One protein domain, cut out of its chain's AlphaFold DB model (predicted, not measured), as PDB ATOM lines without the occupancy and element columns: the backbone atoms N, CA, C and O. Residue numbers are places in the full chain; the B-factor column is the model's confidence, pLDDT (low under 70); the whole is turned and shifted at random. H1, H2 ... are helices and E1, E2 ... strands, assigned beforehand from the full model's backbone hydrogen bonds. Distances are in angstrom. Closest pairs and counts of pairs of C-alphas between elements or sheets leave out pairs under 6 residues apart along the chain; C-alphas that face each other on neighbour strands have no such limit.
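Overview. This is residues 60 to 78 and 222 to 321 of the 321 residues of an uncharacterized protein of Roseburia porci (UniProt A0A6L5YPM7). What does one see first? A long, twisted sheet makes the length of the model: strands E2, E3 and E4 run back and forth side by side, with the much shorter E1 next to E2. Helices H1 and H3 meet each other and pack on the sheet, H1 by E2 and H3 by E1, while the small H2 only grazes it. What is it made of? The printed part has 119 residues, with four named strands and three named helices in the order E1 H1 E2 E3 E4 H2 H3; the sheet's order is E1, E2, E3, E4, antiparallel throughout, and the class is mixed. How is it spread? It is compact, with a radius of gyration of the C-alphas of 15.1 A, and elongated, with spans of 51 by 26 by 25 A.

Arrangement. How do the strands pair? E2, residues 252 to 262, E3, residues 266 to 279, and E4, residues 284 to 298, form a meander, each strand the antiparallel neighbour of the one before, and E2 with E3 and E3 with E4 are hairpins. E2 and E3 run at 162 degrees, with N 255 and O 274 within hydrogen-bond range at 2.8 A, and E3 and E4 at 167 degrees, with N 271 and O 293 at 3.0 A. The edge strand E1, residues 224 to 227, is antiparallel to E2 at 154 degrees, with N 226 and O 258 at 2.9 A. What is on the sheet? H1, residues 235 to 243, and H3, residues 313 to 320, are on one face of it: two layers, a sheet with helices on one face. H1 has a height over the sheet of 7.1 A and lies over none of the strands, but only just, with 2 of its C-alphas falling on E2; the closest C-alphas of H1 and E2 are those of Leu 242 and Asn 253, 6.2 A apart. The closest C-alphas of E1 and H3 are those of Ile 225 and Met 313, 5.3 A apart. How do the helices stand? H1 and H3 touch, the same way at a steep tilt of 42 degrees, their closest C-alphas those of Ser 236 and Ala 319, 5.3 A apart. H2, residues 304 to 307, only grazes the sheet and is apart from H1 and H3. In H1 and H3 every O i to N i+4 pair is within hydrogen-bond range; H2 is too short for such a pair, and its 1 pair of O i and N i+3 is within range.

Along the chain. Where does the first strand begin? C-alpha 224 of E1 is at (-54.337, 37.180, -35.946), and E1 is 10.4 A long. How long are the other elements? E2 measures 31.5 A, E3 41.3 A and E4 42.7 A from first to last C-alpha; H1 measures 12.7 A, H2 5.1 A and H3 10.6 A. Where does the last helix end? C-alpha 320 of H3 is at (-39.678, 36.215, -39.317).

Size, cuts and confidence. How large is it? The two C-alphas farthest apart, those of Glu 281 and Thr 300, are 51.6 A apart. Where is the cut? Residues 79 to 221 are not printed, and C-alphas 78 and 222 are 12.8 A apart across the gap; residues 60 to 78 hold no named element. Are any links long? None is: those from E1 to H1 and from H1 to E2 are short, and the other four are tight. Where is confidence low? The mean pLDDT of the printed part is 90.0, with residues 60 to 61 under 70.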
ATOM      1  N   ARG A  60     -36.463  25.823 -42.935       50.94
ATOM      2  CA  ARG A  60     -37.721  25.441 -43.596       50.94
ATOM      3  C   ARG A  60     -38.334  24.127 -43.102       50.94
ATOM      4  O   ARG A  60     -39.481  23.859 -43.439       50.94
ATOM      5  N   ASN A  61     -37.607  23.351 -42.297       58.53
ATOM      6  CA  ASN A  61     -38.086  22.094 -41.699       58.53
ATOM      7  C   ASN A  61     -38.215  22.168 -40.165       58.53
ATOM      8  O   ASN A  61     -38.310  21.139 -39.503       58.53
ATOM      9  N   LEU A  62     -38.124  23.367 -39.579       70.00
ATOM     10  CA  LEU A  62     -38.046  23.506 -38.122       70.00
ATOM     11  C   LEU A  62     -39.405  23.684 -37.456       70.00
ATOM     12  O   LEU A  62     -39.540  23.357 -36.280       70.00
ATOM     13  N   SER A  63     -40.375  24.266 -38.160       84.69
ATOM     14  CA  SER A  63     -41.688  24.566 -37.596       84.69
ATOM     15  C   SER A  63     -42.695  25.028 -38.653       84.69
ATOM     16  O   SER A  63     -42.369  25.857 -39.509       84.69
ATOM     17  N   LEU A  64     -43.944  24.577 -38.539       86.62
ATOM     18  CA  LEU A  64     -45.079  25.049 -39.327       86.62
ATOM     19  C   LEU A  64     -45.307  26.552 -39.138       86.62
ATOM     20  O   LEU A  64     -45.439  27.267 -40.135       86.62
ATOM     21  N   ILE A  65     -45.314  27.053 -37.892       88.50
ATOM     22  CA  ILE A  65     -45.556  28.481 -37.644       88.50
ATOM     23  C   ILE A  65     -44.458  29.354 -38.254       88.50
ATOM     24  O   ILE A  65     -44.762  30.381 -38.845       88.50
ATOM     25  N   LEU A  66     -43.186  28.957 -38.192       89.25
ATOM     26  CA  LEU A  66     -42.096  29.772 -38.753       89.25
ATOM     27  C   LEU A  66     -42.189  29.934 -40.276       89.25
ATOM     28  O   LEU A  66     -41.675  30.910 -40.820       89.25
ATOM     29  N   ASN A  67     -42.861  29.000 -40.949       86.75
ATOM     30  CA  ASN A  67     -42.964  28.942 -42.402       86.75
ATOM     31  C   ASN A  67     -44.322  29.410 -42.943       86.75
ATOM     32  O   ASN A  67     -44.567  29.318 -44.148       86.75
ATOM     33  N   MET A  68     -45.217  29.900 -42.084       87.56
ATOM     34  CA  MET A  68     -46.551  30.301 -42.516       87.56
ATOM     35  C   MET A  68     -46.572  31.689 -43.164       87.56
ATOM     36  O   MET A  68     -45.948  32.646 -42.695       87.56
ATOM     37  N   GLU A  69     -47.370  31.825 -44.220       91.69
ATOM     38  CA  GLU A  69     -47.722  33.135 -44.757       91.69
ATOM     39  C   GLU A  69     -48.680  33.863 -43.808       91.69
ATOM     40  O   GLU A  69     -49.524  33.253 -43.154       91.69
ATOM     41  N   THR A  70     -48.555  35.187 -43.733       93.94
ATOM     42  CA  THR A  70     -49.344  36.030 -42.826       93.94
ATOM     43  C   THR A  70     -49.808  37.304 -43.509       93.94
ATOM     44  O   THR A  70     -49.139  37.836 -44.400       93.94
ATOM     45  N   SER A  71     -50.960  37.805 -43.068       94.19
ATOM     46  CA  SER A  71     -51.515  39.081 -43.502       94.19
ATOM     47  C   SER A  71     -51.285  40.164 -42.449       94.19
ATOM     48  O   SER A  71     -51.389  39.924 -41.248       94.19
ATOM     49  N   SER A  72     -50.995  41.381 -42.911       91.62
ATOM     50  CA  SER A  72     -50.936  42.581 -42.067       91.62
ATOM     51  C   SER A  72     -52.269  43.330 -41.981       91.62
ATOM     52  O   SER A  72     -52.317  44.393 -41.367       91.62
ATOM     53  N   ASP A  73     -53.320  42.843 -42.643       94.50
ATOM     54  CA  ASP A  73     -54.629  43.499 -42.660       94.50
ATOM     55  C   ASP A  73     -55.379  43.244 -41.349       94.50
ATOM     56  O   ASP A  73     -55.622  42.098 -40.996       94.50
ATOM     57  N   ASP A  74     -55.841  44.284 -40.652       91.69
ATOM     58  CA  ASP A  74     -56.535  44.122 -39.358       91.69
ATOM     59  C   ASP A  74     -57.833  43.294 -39.444       91.69
ATOM     60  O   ASP A  74     -58.249  42.654 -38.474       91.69
ATOM     61  N   VAL A  75     -58.489  43.323 -40.609       94.75
ATOM     62  CA  VAL A  75     -59.723  42.591 -40.917       94.75
ATOM     63  C   VAL A  75     -59.647  42.092 -42.356       94.75
ATOM     64  O   VAL A  75     -59.396  42.877 -43.271       94.75
ATOM     65  N   LEU A  76     -59.901  40.801 -42.557       95.44
ATOM     66  CA  LEU A  76     -59.940  40.184 -43.878       95.44
ATOM     67  C   LEU A  76     -61.272  40.476 -44.588       95.44
ATOM     68  O   LEU A  76     -62.307  40.650 -43.928       95.44
ATOM     69  N   PRO A  77     -61.282  40.524 -45.934       92.62
ATOM     70  CA  PRO A  77     -62.532  40.509 -46.678       92.62
ATOM     71  C   PRO A  77     -63.323  39.243 -46.336       92.62
ATOM     72  O   PRO A  77     -62.740  38.195 -46.067       92.62
ATOM     73  N   ASP A  78     -64.652  39.345 -46.358       87.50
ATOM     74  CA  ASP A  78     -65.516  38.186 -46.158       87.50
ATOM     75  C   ASP A  78     -65.163  37.094 -47.176       87.50
ATOM     76  O   ASP A  78     -65.044  37.351 -48.379       87.50
ATOM     77  N   PRO A 222     -53.670  34.126 -42.351       96.81
ATOM     78  CA  PRO A 222     -54.268  34.647 -41.128       96.81
ATOM     79  C   PRO A 222     -53.749  36.050 -40.809       96.81
ATOM     80  O   PRO A 222     -52.630  36.427 -41.170       96.81
ATOM     81  N   ASN A 223     -54.565  36.812 -40.088       97.25
ATOM     82  CA  ASN A 223     -54.265  38.174 -39.638       97.25
ATOM     83  C   ASN A 223     -54.297  38.342 -38.110       97.25
ATOM     84  O   ASN A 223     -54.158  39.448 -37.581       97.25
ATOM     85  N   TYR A 224     -54.460  37.237 -37.389       97.75
ATOM     86  CA  TYR A 224     -54.337  37.180 -35.946       97.75
ATOM     87  C   TYR A 224     -53.388  36.057 -35.552       97.75
ATOM     88  O   TYR A 224     -53.478  34.941 -36.066       97.75
ATOM     89  N   ILE A 225     -52.479  36.356 -34.632       96.69
ATOM     90  CA  ILE A 225     -51.656  35.344 -33.981       96.69
ATOM     91  C   ILE A 225     -51.443  35.720 -32.524       96.69
ATOM     92  O   ILE A 225     -51.215  36.884 -32.189       96.69
ATOM     93  N   TRP A 226     -51.485  34.725 -31.655       96.00
ATOM     94  CA  TRP A 226     -51.165  34.883 -30.250       96.00
ATOM     95  C   TRP A 226     -50.317  33.713 -29.773       96.00
ATOM     96  O   TRP A 226     -50.625  32.561 -30.065       96.00
ATOM     97  N   PHE A 227     -49.261  34.001 -29.018       93.62
ATOM     98  CA  PHE A 227     -48.368  32.987 -28.467       93.62
ATOM     99  C   PHE A 227     -48.583  32.836 -26.964       93.62
ATOM    100  O   PHE A 227     -48.535  33.827 -26.224       93.62
ATOM    101  N   PHE A 228     -48.687  31.592 -26.492       89.44
ATOM    102  CA  PHE A 228     -48.510  31.294 -25.077       89.44
ATOM    103  C   PHE A 228     -47.014  31.379 -24.747       89.44
ATOM    104  O   PHE A 228     -46.278  30.396 -24.792       89.44
ATOM    105  N   LYS A 229     -46.546  32.594 -24.444       78.00
ATOM    106  CA  LYS A 229     -45.115  32.877 -24.242       78.00
ATOM    107  C   LYS A 229     -44.544  32.321 -22.935       78.00
ATOM    108  O   LYS A 229     -43.331  32.250 -22.799       78.00
ATOM    109  N   GLY A 230     -45.372  31.930 -21.964       83.44
ATOM    110  CA  GLY A 230     -44.880  31.497 -20.650       83.44
ATOM    111  C   GLY A 230     -43.939  32.542 -20.027       83.44
ATOM    112  O   GLY A 230     -44.360  33.669 -19.767       83.44
ATOM    113  N   ASP A 231     -42.672  32.169 -19.825       80.38
ATOM    114  CA  ASP A 231     -41.614  33.040 -19.286       80.38
ATOM    115  C   ASP A 231     -40.905  33.913 -20.351       80.38
ATOM    116  O   ASP A 231     -40.077  34.764 -20.001       80.38
ATOM    117  N   ASP A 232     -41.200  33.728 -21.643       83.50
ATOM    118  CA  ASP A 232     -40.589  34.492 -22.733       83.50
ATOM    119  C   ASP A 232     -41.068  35.942 -22.775       83.50
ATOM    120  O   ASP A 232     -42.255  36.263 -22.659       83.50
ATOM    121  N   LYS A 233     -40.109  36.855 -22.960       84.50
ATOM    122  CA  LYS A 233     -40.362  38.297 -22.871       84.50
ATOM    123  C   LYS A 233     -40.884  38.875 -24.177       84.50
ATOM    124  O   LYS A 233     -41.699  39.798 -24.146       84.50
ATOM    125  N   THR A 234     -40.423  38.360 -25.313       90.69
ATOM    126  CA  THR A 234     -40.773  38.862 -26.647       90.69
ATOM    127  C   THR A 234     -41.138  37.724 -27.599       90.69
ATOM    128  O   THR A 234     -40.810  36.568 -27.349       90.69
ATOM    129  N   VAL A 235     -41.826  38.050 -28.700       91.88
ATOM    130  CA  VAL A 235     -42.102  37.081 -29.777       91.88
ATOM    131  C   VAL A 235     -40.795  36.585 -30.398       91.88
ATOM    132  O   VAL A 235     -40.655  35.394 -30.632       91.88
ATOM    133  N   SER A 236     -39.810  37.465 -30.595       91.00
ATOM    134  CA  SER A 236     -38.501  37.077 -31.126       91.00
ATOM    135  C   SER A 236     -37.792  36.047 -30.245       91.00
ATOM    136  O   SER A 236     -37.298  35.064 -30.780       91.00
ATOM    137  N   ASP A 237     -37.795  36.223 -28.916       89.19
ATOM    138  CA  ASP A 237     -37.197  35.243 -27.992       89.19
ATOM    139  C   ASP A 237     -37.874  33.869 -28.123       89.19
ATOM    140  O   ASP A 237     -37.208  32.836 -28.121       89.19
ATOM    141  N   TYR A 238     -39.204  33.871 -28.261       89.75
ATOM    142  CA  TYR A 238     -40.000  32.660 -28.419       89.75
ATOM    143  C   TYR A 238     -39.670  31.931 -29.727       89.75
ATOM    144  O   TYR A 238     -39.374  30.739 -29.717       89.75
ATOM    145  N   LEU A 239     -39.669  32.648 -30.855       89.56
ATOM    146  CA  LEU A 239     -39.377  32.069 -32.169       89.56
ATOM    147  C   LEU A 239     -37.926  31.600 -32.296       89.56
ATOM    148  O   LEU A 239     -37.668  30.594 -32.949       89.56
ATOM    149  N   GLU A 240     -36.980  32.294 -31.665       87.56
ATOM    150  CA  GLU A 240     -35.572  31.903 -31.709       87.56
ATOM    151  C   GLU A 240     -35.341  30.542 -31.045       87.56
ATOM    152  O   GLU A 240     -34.606  29.710 -31.568       87.56
ATOM    153  N   LYS A 241     -36.044  30.254 -29.945       85.44
ATOM    154  CA  LYS A 241     -36.018  28.913 -29.349       85.44
ATOM    155  C   LYS A 241     -36.557  27.856 -30.300       85.44
ATOM    156  O   LYS A 241     -35.983  26.772 -30.355       85.44
ATOM    157  N   LEU A 242     -37.623  28.162 -31.048       87.44
ATOM    158  CA  LEU A 242     -38.222  27.232 -32.012       87.44
ATOM    159  C   LEU A 242     -37.271  26.862 -33.152       87.44
ATOM    160  O   LEU A 242     -37.324  25.727 -33.615       87.44
ATOM    161  N   LYS A 243     -36.380  27.777 -33.554       87.06
ATOM    162  CA  LYS A 243     -35.321  27.497 -34.536       87.06
ATOM    163  C   LYS A 243     -34.207  26.601 -33.995       87.06
ATOM    164  O   LYS A 243     -33.499  25.970 -34.765       87.06
ATOM    165  N   HIS A 244     -34.053  26.542 -32.676       86.75
ATOM    166  CA  HIS A 244     -32.949  25.839 -32.028       86.75
ATOM    167  C   HIS A 244     -33.431  24.736 -31.069       86.75
ATOM    168  O   HIS A 244     -33.096  24.765 -29.874       86.75
ATOM    169  N   PRO A 245     -34.236  23.754 -31.530       87.38
ATOM    170  CA  PRO A 245     -34.744  22.682 -30.673       87.38
ATOM    171  C   PRO A 245     -33.653  21.870 -29.980       87.38
ATOM    172  O   PRO A 245     -33.864  21.411 -28.859       87.38
ATOM    173  N   GLU A 246     -32.472  21.738 -30.578       86.81
ATOM    174  CA  GLU A 246     -31.291  21.081 -30.013       86.81
ATOM    175  C   GLU A 246     -30.783  21.713 -28.714       86.81
ATOM    176  O   GLU A 246     -30.083  21.052 -27.946       86.81
ATOM    177  N   THR A 247     -31.130  22.974 -28.453       85.50
ATOM    178  CA  THR A 247     -30.721  23.689 -27.236       85.50
ATOM    179  C   THR A 247     -31.640  23.419 -26.044       85.50
ATOM    180  O   THR A 247     -31.291  23.767 -24.914       85.50
ATOM    181  N   ASN A 248     -32.789  22.778 -26.275       82.88
ATOM    182  CA  ASN A 248     -33.787  22.495 -25.251       82.88
ATOM    183  C   ASN A 248     -33.612  21.110 -24.630       82.88
ATOM    184  O   ASN A 248     -33.011  20.195 -25.204       82.88
ATOM    185  N   ASP A 249     -34.190  20.931 -23.442       80.50
ATOM    186  CA  ASP A 249     -34.203  19.639 -22.766       80.50
ATOM    187  C   ASP A 249     -34.832  18.568 -23.674       80.50
ATOM    188  O   ASP A 249     -35.948  18.703 -24.167       80.50
ATOM    189  N   ASN A 250     -34.101  17.468 -23.872       85.38
ATOM    190  CA  ASN A 250     -34.435  16.369 -24.789       85.38
ATOM    191  C   ASN A 250     -34.363  16.676 -26.293       85.38
ATOM    192  O   ASN A 250     -34.694  15.780 -27.068       85.38
ATOM    193  N   ASN A 251     -33.843  17.835 -26.702       88.69
ATOM    194  CA  ASN A 251     -33.769  18.287 -28.095       88.69
ATOM    195  C   ASN A 251     -35.156  18.483 -28.736       88.69
ATOM    196  O   ASN A 251     -35.330  18.192 -29.921       88.69
ATOM    197  N   VAL A 252     -36.155  18.885 -27.942       87.69
ATOM    198  CA  VAL A 252     -37.544  19.068 -28.385       87.69
ATOM    199  C   VAL A 252     -38.076  20.410 -27.897       87.69
ATOM    200  O   VAL A 252     -37.934  20.760 -26.728       87.69
ATOM    201  N   ASN A 253     -38.750  21.116 -28.794       88.88
ATOM    202  CA  ASN A 253     -39.585  22.271 -28.531       88.88
ATOM    203  C   ASN A 253     -41.059  21.892 -28.550       88.88
ATOM    204  O   ASN A 253     -41.493  21.066 -29.353       88.88
ATOM    205  N   VAL A 254     -41.831  22.574 -27.708       88.38
ATOM    206  CA  VAL A 254     -43.290  22.575 -27.779       88.38
ATOM    207  C   VAL A 254     -43.744  24.021 -27.881       88.38
ATOM    208  O   VAL A 254     -43.530  24.808 -26.958       88.38
ATOM    209  N   ALA A 255     -44.364  24.363 -29.004       90.12
ATOM    210  CA  ALA A 255     -45.000  25.645 -29.222       90.12
ATOM    211  C   ALA A 255     -46.501  25.533 -28.952       90.12
ATOM    212  O   ALA A 255     -47.139  24.544 -29.310       90.12
ATOM    213  N   SER A 256     -47.074  26.563 -28.339       92.88
ATOM    214  CA  SER A 256     -48.513  26.683 -28.146       92.88
ATOM    215  C   SER A 256     -48.948  28.082 -28.544       92.88
ATOM    216  O   SER A 256     -48.473  29.085 -27.997       92.88
ATOM    217  N   TYR A 257     -49.813  28.146 -29.546       94.69
ATOM    218  CA  TYR A 257     -50.220  29.396 -30.161       94.69
ATOM    219  C   TYR A 257     -51.635  29.303 -30.727       94.69
ATOM    220  O   TYR A 257     -52.173  28.226 -30.971       94.69
ATOM    221  N   CYS A 258     -52.238  30.462 -30.941       96.38
ATOM    222  CA  CYS A 258     -53.464  30.614 -31.697       96.38
ATOM    223  C   CYS A 258     -53.145  31.318 -33.016       96.38
ATOM    224  O   CYS A 258     -52.509  32.371 -32.996       96.38
ATOM    225  N   ILE A 259     -53.608  30.763 -34.134       96.94
ATOM    226  CA  ILE A 259     -53.716  31.466 -35.419       96.94
ATOM    227  C   ILE A 259     -55.189  31.784 -35.677       96.94
ATOM    228  O   ILE A 259     -56.068  31.006 -35.304       96.94
ATOM    229  N   GLY A 260     -55.480  32.924 -36.298       96.94
ATOM    230  CA  GLY A 260     -56.859  33.323 -36.541       96.94
ATOM    231  C   GLY A 260     -57.067  34.203 -37.764       96.94
ATOM    232  O   GLY A 260     -56.179  34.934 -38.209       96.94
ATOM    233  N   TRP A 261     -58.297  34.136 -38.259       97.12
ATOM    234  CA  TRP A 261     -58.838  34.915 -39.360       97.12
ATOM    235  C   TRP A 261     -59.965  35.780 -38.809       97.12
ATOM    236  O   TRP A 261     -61.047  35.292 -38.468       97.12
ATOM    237  N   LYS A 262     -59.684  37.074 -38.677       96.31
ATOM    238  CA  LYS A 262     -60.644  38.079 -38.226       96.31
ATOM    239  C   LYS A 262     -61.378  38.642 -39.429       96.31
ATOM    240  O   LYS A 262     -60.781  39.349 -40.244       96.31
ATOM    241  N   PHE A 263     -62.675  38.379 -39.495       95.38
ATOM    242  CA  PHE A 263     -63.583  38.990 -40.456       95.38
ATOM    243  C   PHE A 263     -64.407  40.081 -39.772       95.38
ATOM    244  O   PHE A 263     -64.353  40.292 -38.557       95.38
ATOM    245  N   LYS A 264     -65.186  40.810 -40.573       93.38
ATOM    246  CA  LYS A 264     -66.006  41.919 -40.079       93.38
ATOM    247  C   LYS A 264     -67.054  41.476 -39.052       93.38
ATOM    248  O   LYS A 264     -67.250  42.172 -38.058       93.38
ATOM    249  N   ASP A 265     -67.712  40.343 -39.296       92.81
ATOM    250  CA  ASP A 265     -68.890  39.910 -38.528       92.81
ATOM    251  C   ASP A 265     -68.640  38.642 -37.686       92.81
ATOM    252  O   ASP A 265     -69.407  38.335 -36.772       92.81
ATOM    253  N   TYR A 266     -67.541  37.930 -37.938       95.31
ATOM    254  CA  TYR A 266     -67.149  36.718 -37.221       95.31
ATOM    255  C   TYR A 266     -65.626  36.538 -37.236       95.31
ATOM    256  O   TYR A 266     -64.904  37.246 -37.941       95.31
ATOM    257  N   SER A 267     -65.138  35.568 -36.473       96.50
ATOM    258  CA  SER A 267     -63.748  35.129 -36.486       96.50
ATOM    259  C   SER A 267     -63.673  33.605 -36.535       96.50
ATOM    260  O   SER A 267     -64.531  32.911 -35.985       96.50
ATOM    261  N   VAL A 268     -62.634  33.090 -37.188       96.62
ATOM    262  CA  VAL A 268     -62.240  31.678 -37.119       96.62
ATOM    263  C   VAL A 268     -60.863  31.615 -36.481       96.62
ATOM    264  O   VAL A 268     -59.993  32.422 -36.808       96.62
ATOM    265  N   SER A 269     -60.650  30.681 -35.564       96.31
ATOM    266  CA  SER A 269     -59.352  30.490 -34.923       96.31
ATOM    267  C   SER A 269     -58.993  29.029 -34.778       96.31
ATOM    268  O   SER A 269     -59.853  28.166 -34.618       96.31
ATOM    269  N   ALA A 270     -57.695  28.791 -34.762       96.19
ATOM    270  CA  ALA A 270     -57.076  27.504 -34.575       96.19
ATOM    271  C   ALA A 270     -56.127  27.594 -33.377       96.19
ATOM    272  O   ALA A 270     -55.194  28.399 -33.395       96.19
ATOM    273  N   TYR A 271     -56.375  26.806 -32.329       95.44
ATOM    274  CA  TYR A 271     -55.434  26.656 -31.219       95.44
ATOM    275  C   TYR A 271     -54.550  25.446 -31.497       95.44
ATOM    276  O   TYR A 271     -55.056  24.347 -31.721       95.44
ATOM    277  N   VAL A 272     -53.240  25.664 -31.529       95.25
ATOM    278  CA  VAL A 272     -52.265  24.714 -32.058       95.25
ATOM    279  C   VAL A 272     -51.226  24.409 -30.990       95.25
ATOM    280  O   VAL A 272     -50.646  25.318 -30.390       95.25
ATOM    281  N   PHE A 273     -50.968  23.121 -30.788       94.38
ATOM    282  CA  PHE A 273     -49.769  22.634 -30.124       94.38
ATOM    283  C   PHE A 273     -48.868  21.983 -31.154       94.38
ATOM    284  O   PHE A 273     -49.195  20.935 -31.707       94.38
ATOM    285  N   GLU A 274     -47.718  22.588 -31.381       93.06
ATOM    286  CA  GLU A 274     -46.737  22.123 -32.345       93.06
ATOM    287  C   GLU A 274     -45.503  21.613 -31.609       93.06
ATOM    288  O   GLU A 274     -45.051  22.220 -30.638       93.06
ATOM    289  N   CYS A 275     -44.954  20.494 -32.063       91.25
ATOM    290  CA  CYS A 275     -43.704  19.957 -31.557       91.25
ATOM    291  C   CYS A 275     -42.661  19.998 -32.665       91.25
ATOM    292  O   CYS A 275     -42.917  19.487 -33.750       91.25
ATOM    293  N   SER A 276     -41.468  20.497 -32.359       89.31
ATOM    294  CA  SER A 276     -40.306  20.370 -33.237       89.31
ATOM    295  C   SER A 276     -39.103  19.832 -32.483       89.31
ATOM    296  O   SER A 276     -39.023  19.950 -31.262       89.31
ATOM    297  N   GLY A 277     -38.176  19.170 -33.164       89.75
ATOM    298  CA  GLY A 277     -37.079  18.493 -32.489       89.75
ATOM    299  C   GLY A 277     -35.955  18.045 -33.403       89.75
ATOM    300  O   GLY A 277     -36.057  18.113 -34.624       89.75
ATOM    301  N   VAL A 278     -34.887  17.534 -32.785       88.62
ATOM    302  CA  VAL A 278     -33.765  16.892 -33.484       88.62
ATOM    303  C   VAL A 278     -33.611  15.456 -33.007       88.62
ATOM    304  O   VAL A 278     -33.382  15.191 -31.820       88.62
ATOM    305  N   LYS A 279     -33.679  14.500 -33.936       86.12
ATOM    306  CA  LYS A 279     -33.429  13.084 -33.643       86.12
ATOM    307  C   LYS A 279     -31.964  12.900 -33.240       86.12
ATOM    308  O   LYS A 279     -31.064  13.064 -34.056       86.12
ATOM    309  N   LYS A 280     -31.715  12.485 -31.991       83.06
ATOM    310  CA  LYS A 280     -30.357  12.316 -31.419       83.06
ATOM    311  C   LYS A 280     -29.430  11.393 -32.216       83.06
ATOM    312  O   LYS A 280     -28.217  11.524 -32.125       83.06
ATOM    313  N   GLU A 281     -29.994  10.422 -32.924       85.31
ATOM    314  CA  GLU A 281     -29.231   9.386 -33.627       85.31
ATOM    315  C   GLU A 281     -28.809   9.815 -35.037       85.31
ATOM    316  O   GLU A 281     -27.759   9.388 -35.516       85.31
ATOM    317  N   SER A 282     -29.615  10.653 -35.695       82.75
ATOM    318  CA  SER A 282     -29.430  11.059 -37.093       82.75
ATOM    319  C   SER A 282     -29.149  12.550 -37.281       82.75
ATOM    320  O   SER A 282     -28.807  12.948 -38.390       82.75
ATOM    321  N   ASN A 283     -29.281  13.368 -36.229       81.50
ATOM    322  CA  ASN A 283     -29.308  14.834 -36.295       81.50
ATOM    323  C   ASN A 283     -30.346  15.384 -37.290       81.50
ATOM    324  O   ASN A 283     -30.198  16.484 -37.810       81.50
ATOM    325  N   GLU A 284     -31.392  14.608 -37.565       85.44
ATOM    326  CA  GLU A 284     -32.469  14.998 -38.467       85.44
ATOM    327  C   GLU A 284     -33.517  15.810 -37.703       85.44
ATOM    328  O   GLU A 284     -33.982  15.377 -36.639       85.44
ATOM    329  N   TYR A 285     -33.887  16.965 -38.253       85.62
ATOM    330  CA  TYR A 285     -34.987  17.774 -37.743       85.62
ATOM    331  C   TYR A 285     -36.335  17.128 -38.048       85.62
ATOM    332  O   TYR A 285     -36.501  16.440 -39.056       85.62
ATOM    333  N   TYR A 286     -37.296  17.343 -37.163       86.00
ATOM    334  CA  TYR A 286     -38.688  16.990 -37.392       86.00
ATOM    335  C   TYR A 286     -39.593  18.040 -36.767       86.00
ATOM    336  O   TYR A 286     -39.261  18.607 -35.722       86.00
ATOM    337  N   ASP A 287     -40.765  18.221 -37.355       89.38
ATOM    338  CA  ASP A 287     -41.852  19.013 -36.811       89.38
ATOM    339  C   ASP A 287     -43.194  18.324 -37.074       89.38
ATOM    340  O   ASP A 287     -43.346  17.545 -38.017       89.38
ATOM    341  N   TYR A 288     -44.150  18.539 -36.178       90.00
ATOM    342  CA  TYR A 288     -45.529  18.116 -36.370       90.00
ATOM    343  C   TYR A 288     -46.467  18.861 -35.427       90.00
ATOM    344  O   TYR A 288     -46.121  19.187 -34.286       90.00
ATOM    345  N   VAL A 289     -47.721  19.000 -35.834       93.06
ATOM    346  CA  VAL A 289     -48.791  19.439 -34.937       93.06
ATOM    347  C   VAL A 289     -49.270  18.271 -34.079       93.06
ATOM    348  O   VAL A 289     -49.700  17.228 -34.569       93.06
ATOM    349  N   SER A 290     -49.132  18.402 -32.761       90.94
ATOM    350  CA  SER A 290     -49.504  17.367 -31.795       90.94
ATOM    351  C   SER A 290     -50.978  17.397 -31.437       90.94
ATOM    352  O   SER A 290     -51.583  16.337 -31.297       90.94
ATOM    353  N   GLU A 291     -51.519  18.593 -31.226       90.06
ATOM    354  CA  GLU A 291     -52.913  18.810 -30.857       90.06
ATOM    355  C   GLU A 291     -53.419  20.085 -31.515       90.06
ATOM    356  O   GLU A 291     -52.662  21.028 -31.764       90.06
ATOM    357  N   PHE A 292     -54.716  20.096 -31.793       90.94
ATOM    358  CA  PHE A 292     -55.335  21.135 -32.584       90.94
ATOM    359  C   PHE A 292     -56.835  21.223 -32.295       90.94
ATOM    360  O   PHE A 292     -57.512  20.201 -32.136       90.94
ATOM    361  N   SER A 293     -57.365  22.441 -32.235       93.62
ATOM    362  CA  SER A 293     -58.806  22.695 -32.242       93.62
ATOM    363  C   SER A 293     -59.140  23.868 -33.146       93.62
ATOM    364  O   SER A 293     -58.352  24.808 -33.272       93.62
ATOM    365  N   VAL A 294     -60.326  23.820 -33.751       95.00
ATOM    366  CA  VAL A 294     -60.841  24.892 -34.606       95.00
ATOM    367  C   VAL A 294     -62.120  25.442 -34.021       95.00
ATOM    368  O   VAL A 294     -62.978  24.699 -33.543       95.00
ATOM    369  N   ARG A 295     -62.243  26.764 -34.066       94.56
ATOM    370  CA  ARG A 295     -63.352  27.496 -33.483       94.56
ATOM    371  C   ARG A 295     -63.898  28.527 -34.458       94.56
ATOM    372  O   ARG A 295     -63.142  29.327 -34.999       94.56
ATOM    373  N   TYR A 296     -65.217  28.542 -34.608       95.00
ATOM    374  CA  TYR A 296     -65.973  29.650 -35.184       95.00
ATOM    375  C   TYR A 296     -66.592  30.484 -34.060       95.00
ATOM    376  O   TYR A 296     -67.206  29.930 -33.144       95.00
ATOM    377  N   MET A 297     -66.484  31.809 -34.153       94.75
ATOM    378  CA  MET A 297     -67.062  32.746 -33.189       94.75
ATOM    379  C   MET A 297     -67.753  33.911 -33.909       94.75
ATOM    380  O   MET A 297     -67.102  34.598 -34.699       94.75
ATOM    381  N   PRO A 298     -69.033  34.210 -33.630       94.06
ATOM    382  CA  PRO A 298     -69.620  35.478 -34.037       94.06
ATOM    383  C   PRO A 298     -68.951  36.624 -33.261       94.06
ATOM    384  O   PRO A 298     -68.680  36.495 -32.067       94.06
ATOM    385  N   ASN A 299     -68.742  37.782 -33.896       90.69
ATOM    386  CA  ASN A 299     -68.078  38.922 -33.238       90.69
ATOM    387  C   ASN A 299     -68.906  39.530 -32.084       90.69
ATOM    388  O   ASN A 299     -68.411  40.374 -31.343       90.69
ATOM    389  N   THR A 300     -70.167  39.119 -31.930       91.31
ATOM    390  CA  THR A 300     -71.019  39.446 -30.777       91.31
ATOM    391  C   THR A 300     -70.695  38.637 -29.528       91.31
ATOM    392  O   THR A 300     -71.106  39.053 -28.448       91.31
ATOM    393  N   TYR A 301     -70.022  37.489 -29.663       90.50
ATOM    394  CA  TYR A 301     -69.641  36.673 -28.517       90.50
ATOM    395  C   TYR A 301     -68.437  37.304 -27.828       90.50
ATOM    396  O   TYR A 301     -68.598  37.926 -26.785       90.50
ATOM    397  N   GLU A 302     -67.262  37.176 -28.442       89.12
ATOM    398  CA  GLU A 302     -65.996  37.757 -28.002       89.12
ATOM    399  C   GLU A 302     -65.078  37.928 -29.216       89.12
ATOM    400  O   GLU A 302     -65.180  37.205 -30.212       89.12
ATOM    401  N   THR A 303     -64.155  38.874 -29.127       92.81
ATOM    402  CA  THR A 303     -63.039  39.004 -30.064       92.81
ATOM    403  C   THR A 303     -61.962  37.956 -29.772       92.81
ATOM    404  O   THR A 303     -61.839  37.458 -28.651       92.81
ATOM    405  N   LEU A 304     -61.116  37.651 -30.765       95.31
ATOM    406  CA  LEU A 304     -59.945  36.794 -30.538       95.31
ATOM    407  C   LEU A 304     -59.035  37.366 -29.442       95.31
ATOM    408  O   LEU A 304     -58.484  36.610 -28.644       95.31
ATOM    409  N   GLU A 305     -58.940  38.694 -29.342       94.88
ATOM    410  CA  GLU A 305     -58.179  39.364 -28.293       94.88
ATOM    411  C   GLU A 305     -58.725  39.146 -26.879       94.88
ATOM    412  O   GLU A 305     -57.948  39.047 -25.930       94.88
ATOM    413  N   GLU A 306     -60.042  39.052 -26.722       92.44
ATOM    414  CA  GLU A 306     -60.680  38.752 -25.435       92.44
ATOM    415  C   GLU A 306     -60.539  37.274 -25.050       92.44
ATOM    416  O   GLU A 306     -60.486  36.951 -23.860       92.44
ATOM    417  N   CYS A 307     -60.452  36.387 -26.043       90.12
ATOM    418  CA  CYS A 307     -60.286  34.949 -25.841       90.12
ATOM    419  C   CYS A 307     -58.839  34.533 -25.555       90.12
ATOM    420  O   CYS A 307     -58.594  33.792 -24.604       90.12
ATOM    421  N   TYR A 308     -57.887  34.986 -26.371       92.62
ATOM    422  CA  TYR A 308     -56.500  34.518 -26.324       92.62
ATOM    423  C   TYR A 308     -55.542  35.607 -25.833       92.62
ATOM    424  O   TYR A 308     -54.646  35.328 -25.041       92.62
ATOM    425  N   GLY A 309     -55.767  36.862 -26.220       93.62
ATOM    426  CA  GLY A 309     -54.962  38.010 -25.801       93.62
ATOM    427  C   GLY A 309     -54.553  38.907 -26.965       93.62
ATOM    428  O   GLY A 309     -55.010  38.756 -28.090       93.62
ATOM    429  N   GLU A 310     -53.677  39.873 -26.708       94.38
ATOM    430  CA  GLU A 310     -53.262  40.851 -27.721       94.38
ATOM    431  C   GLU A 310     -52.742  40.191 -29.011       94.38
ATOM    432  O   GLU A 310     -51.927  39.270 -28.955       94.38
ATOM    433  N   ASN A 311     -53.198  40.686 -30.166       96.38
ATOM    434  CA  ASN A 311     -52.729  40.226 -31.470       96.38
ATOM    435  C   ASN A 311     -51.243  40.568 -31.663       96.38
ATOM    436  O   ASN A 311     -50.864  41.737 -31.714       96.38
ATOM    437  N   MET A 312     -50.407  39.546 -31.823       95.81
ATOM    438  CA  MET A 312     -48.954  39.669 -31.961       95.81
ATOM    439  C   MET A 312     -48.480  39.616 -33.420       95.81
ATOM    440  O   MET A 312     -47.286  39.459 -33.667       95.81
ATOM    441  N   MET A 313     -49.383  39.757 -34.399       95.62
ATOM    442  CA  MET A 313     -49.064  39.580 -35.822       95.62
ATOM    443  C   MET A 313     -47.963  40.521 -36.321       95.62
ATOM    444  O   MET A 313     -47.054  40.093 -37.029       95.62
ATOM    445  N   ALA A 314     -47.983  41.791 -35.912       94.88
ATOM    446  CA  ALA A 314     -46.952  42.751 -36.307       94.88
ATOM    447  C   ALA A 314     -45.555  42.369 -35.781       94.88
ATOM    448  O   ALA A 314     -44.568  42.457 -36.517       94.88
ATOM    449  N   ASP A 315     -45.472  41.917 -34.526       94.62
ATOM    450  CA  ASP A 315     -44.221  41.459 -33.916       94.62
ATOM    451  C   ASP A 315     -43.736  40.155 -34.553       94.62
ATOM    452  O   ASP A 315     -42.542  40.008 -34.813       94.62
ATOM    453  N   PHE A 316     -44.659  39.237 -34.855       94.25
ATOM    454  CA  PHE A 316     -44.368  37.993 -35.557       94.25
ATOM    455  C   PHE A 316     -43.777  38.255 -36.945       94.25
ATOM    456  O   PHE A 316     -42.664  37.817 -37.222       94.25
ATOM    457  N   ILE A 317     -44.454  39.058 -37.773       92.75
ATOM    458  CA  ILE A 317     -43.993  39.442 -39.118       92.75
ATOM    459  C   ILE A 317     -42.607  40.092 -39.073       92.75
ATOM    460  O   ILE A 317     -41.799  39.902 -39.978       92.75
ATOM    461  N   LYS A 318     -42.334  40.899 -38.044       92.44
ATOM    462  CA  LYS A 318     -41.030  41.540 -37.864       92.44
ATOM    463  C   LYS A 318     -39.942  40.547 -37.449       92.44
ATOM    464  O   LYS A 318     -38.783  40.775 -37.767       92.44
ATOM    465  N   ALA A 319     -40.292  39.508 -36.698       90.56
ATOM    466  CA  ALA A 319     -39.346  38.513 -36.205       90.56
ATOM    467  C   ALA A 319     -39.009  37.424 -37.243       90.56
ATOM    468  O   ALA A 319     -37.974  36.775 -37.106       90.56
ATOM    469  N   THR A 320     -39.855  37.230 -38.261       86.75
ATOM    470  CA  THR A 320     -39.678  36.215 -39.317       86.75
ATOM    471  C   THR A 320     -39.193  36.765 -40.665       86.75
ATOM    472  O   THR A 320     -38.923  35.979 -41.571       86.75
ATOM    473  N   LYS A 321     -39.052  38.090 -40.815       75.50
ATOM    474  CA  LYS A 321     -38.527  38.767 -42.019       75.50
ATOM    475  C   LYS A 321     -37.146  39.367 -41.782       75.50
ATOM    476  O   LYS A 321     -36.342  39.345 -42.741       75.50
TER     477      LYS A 321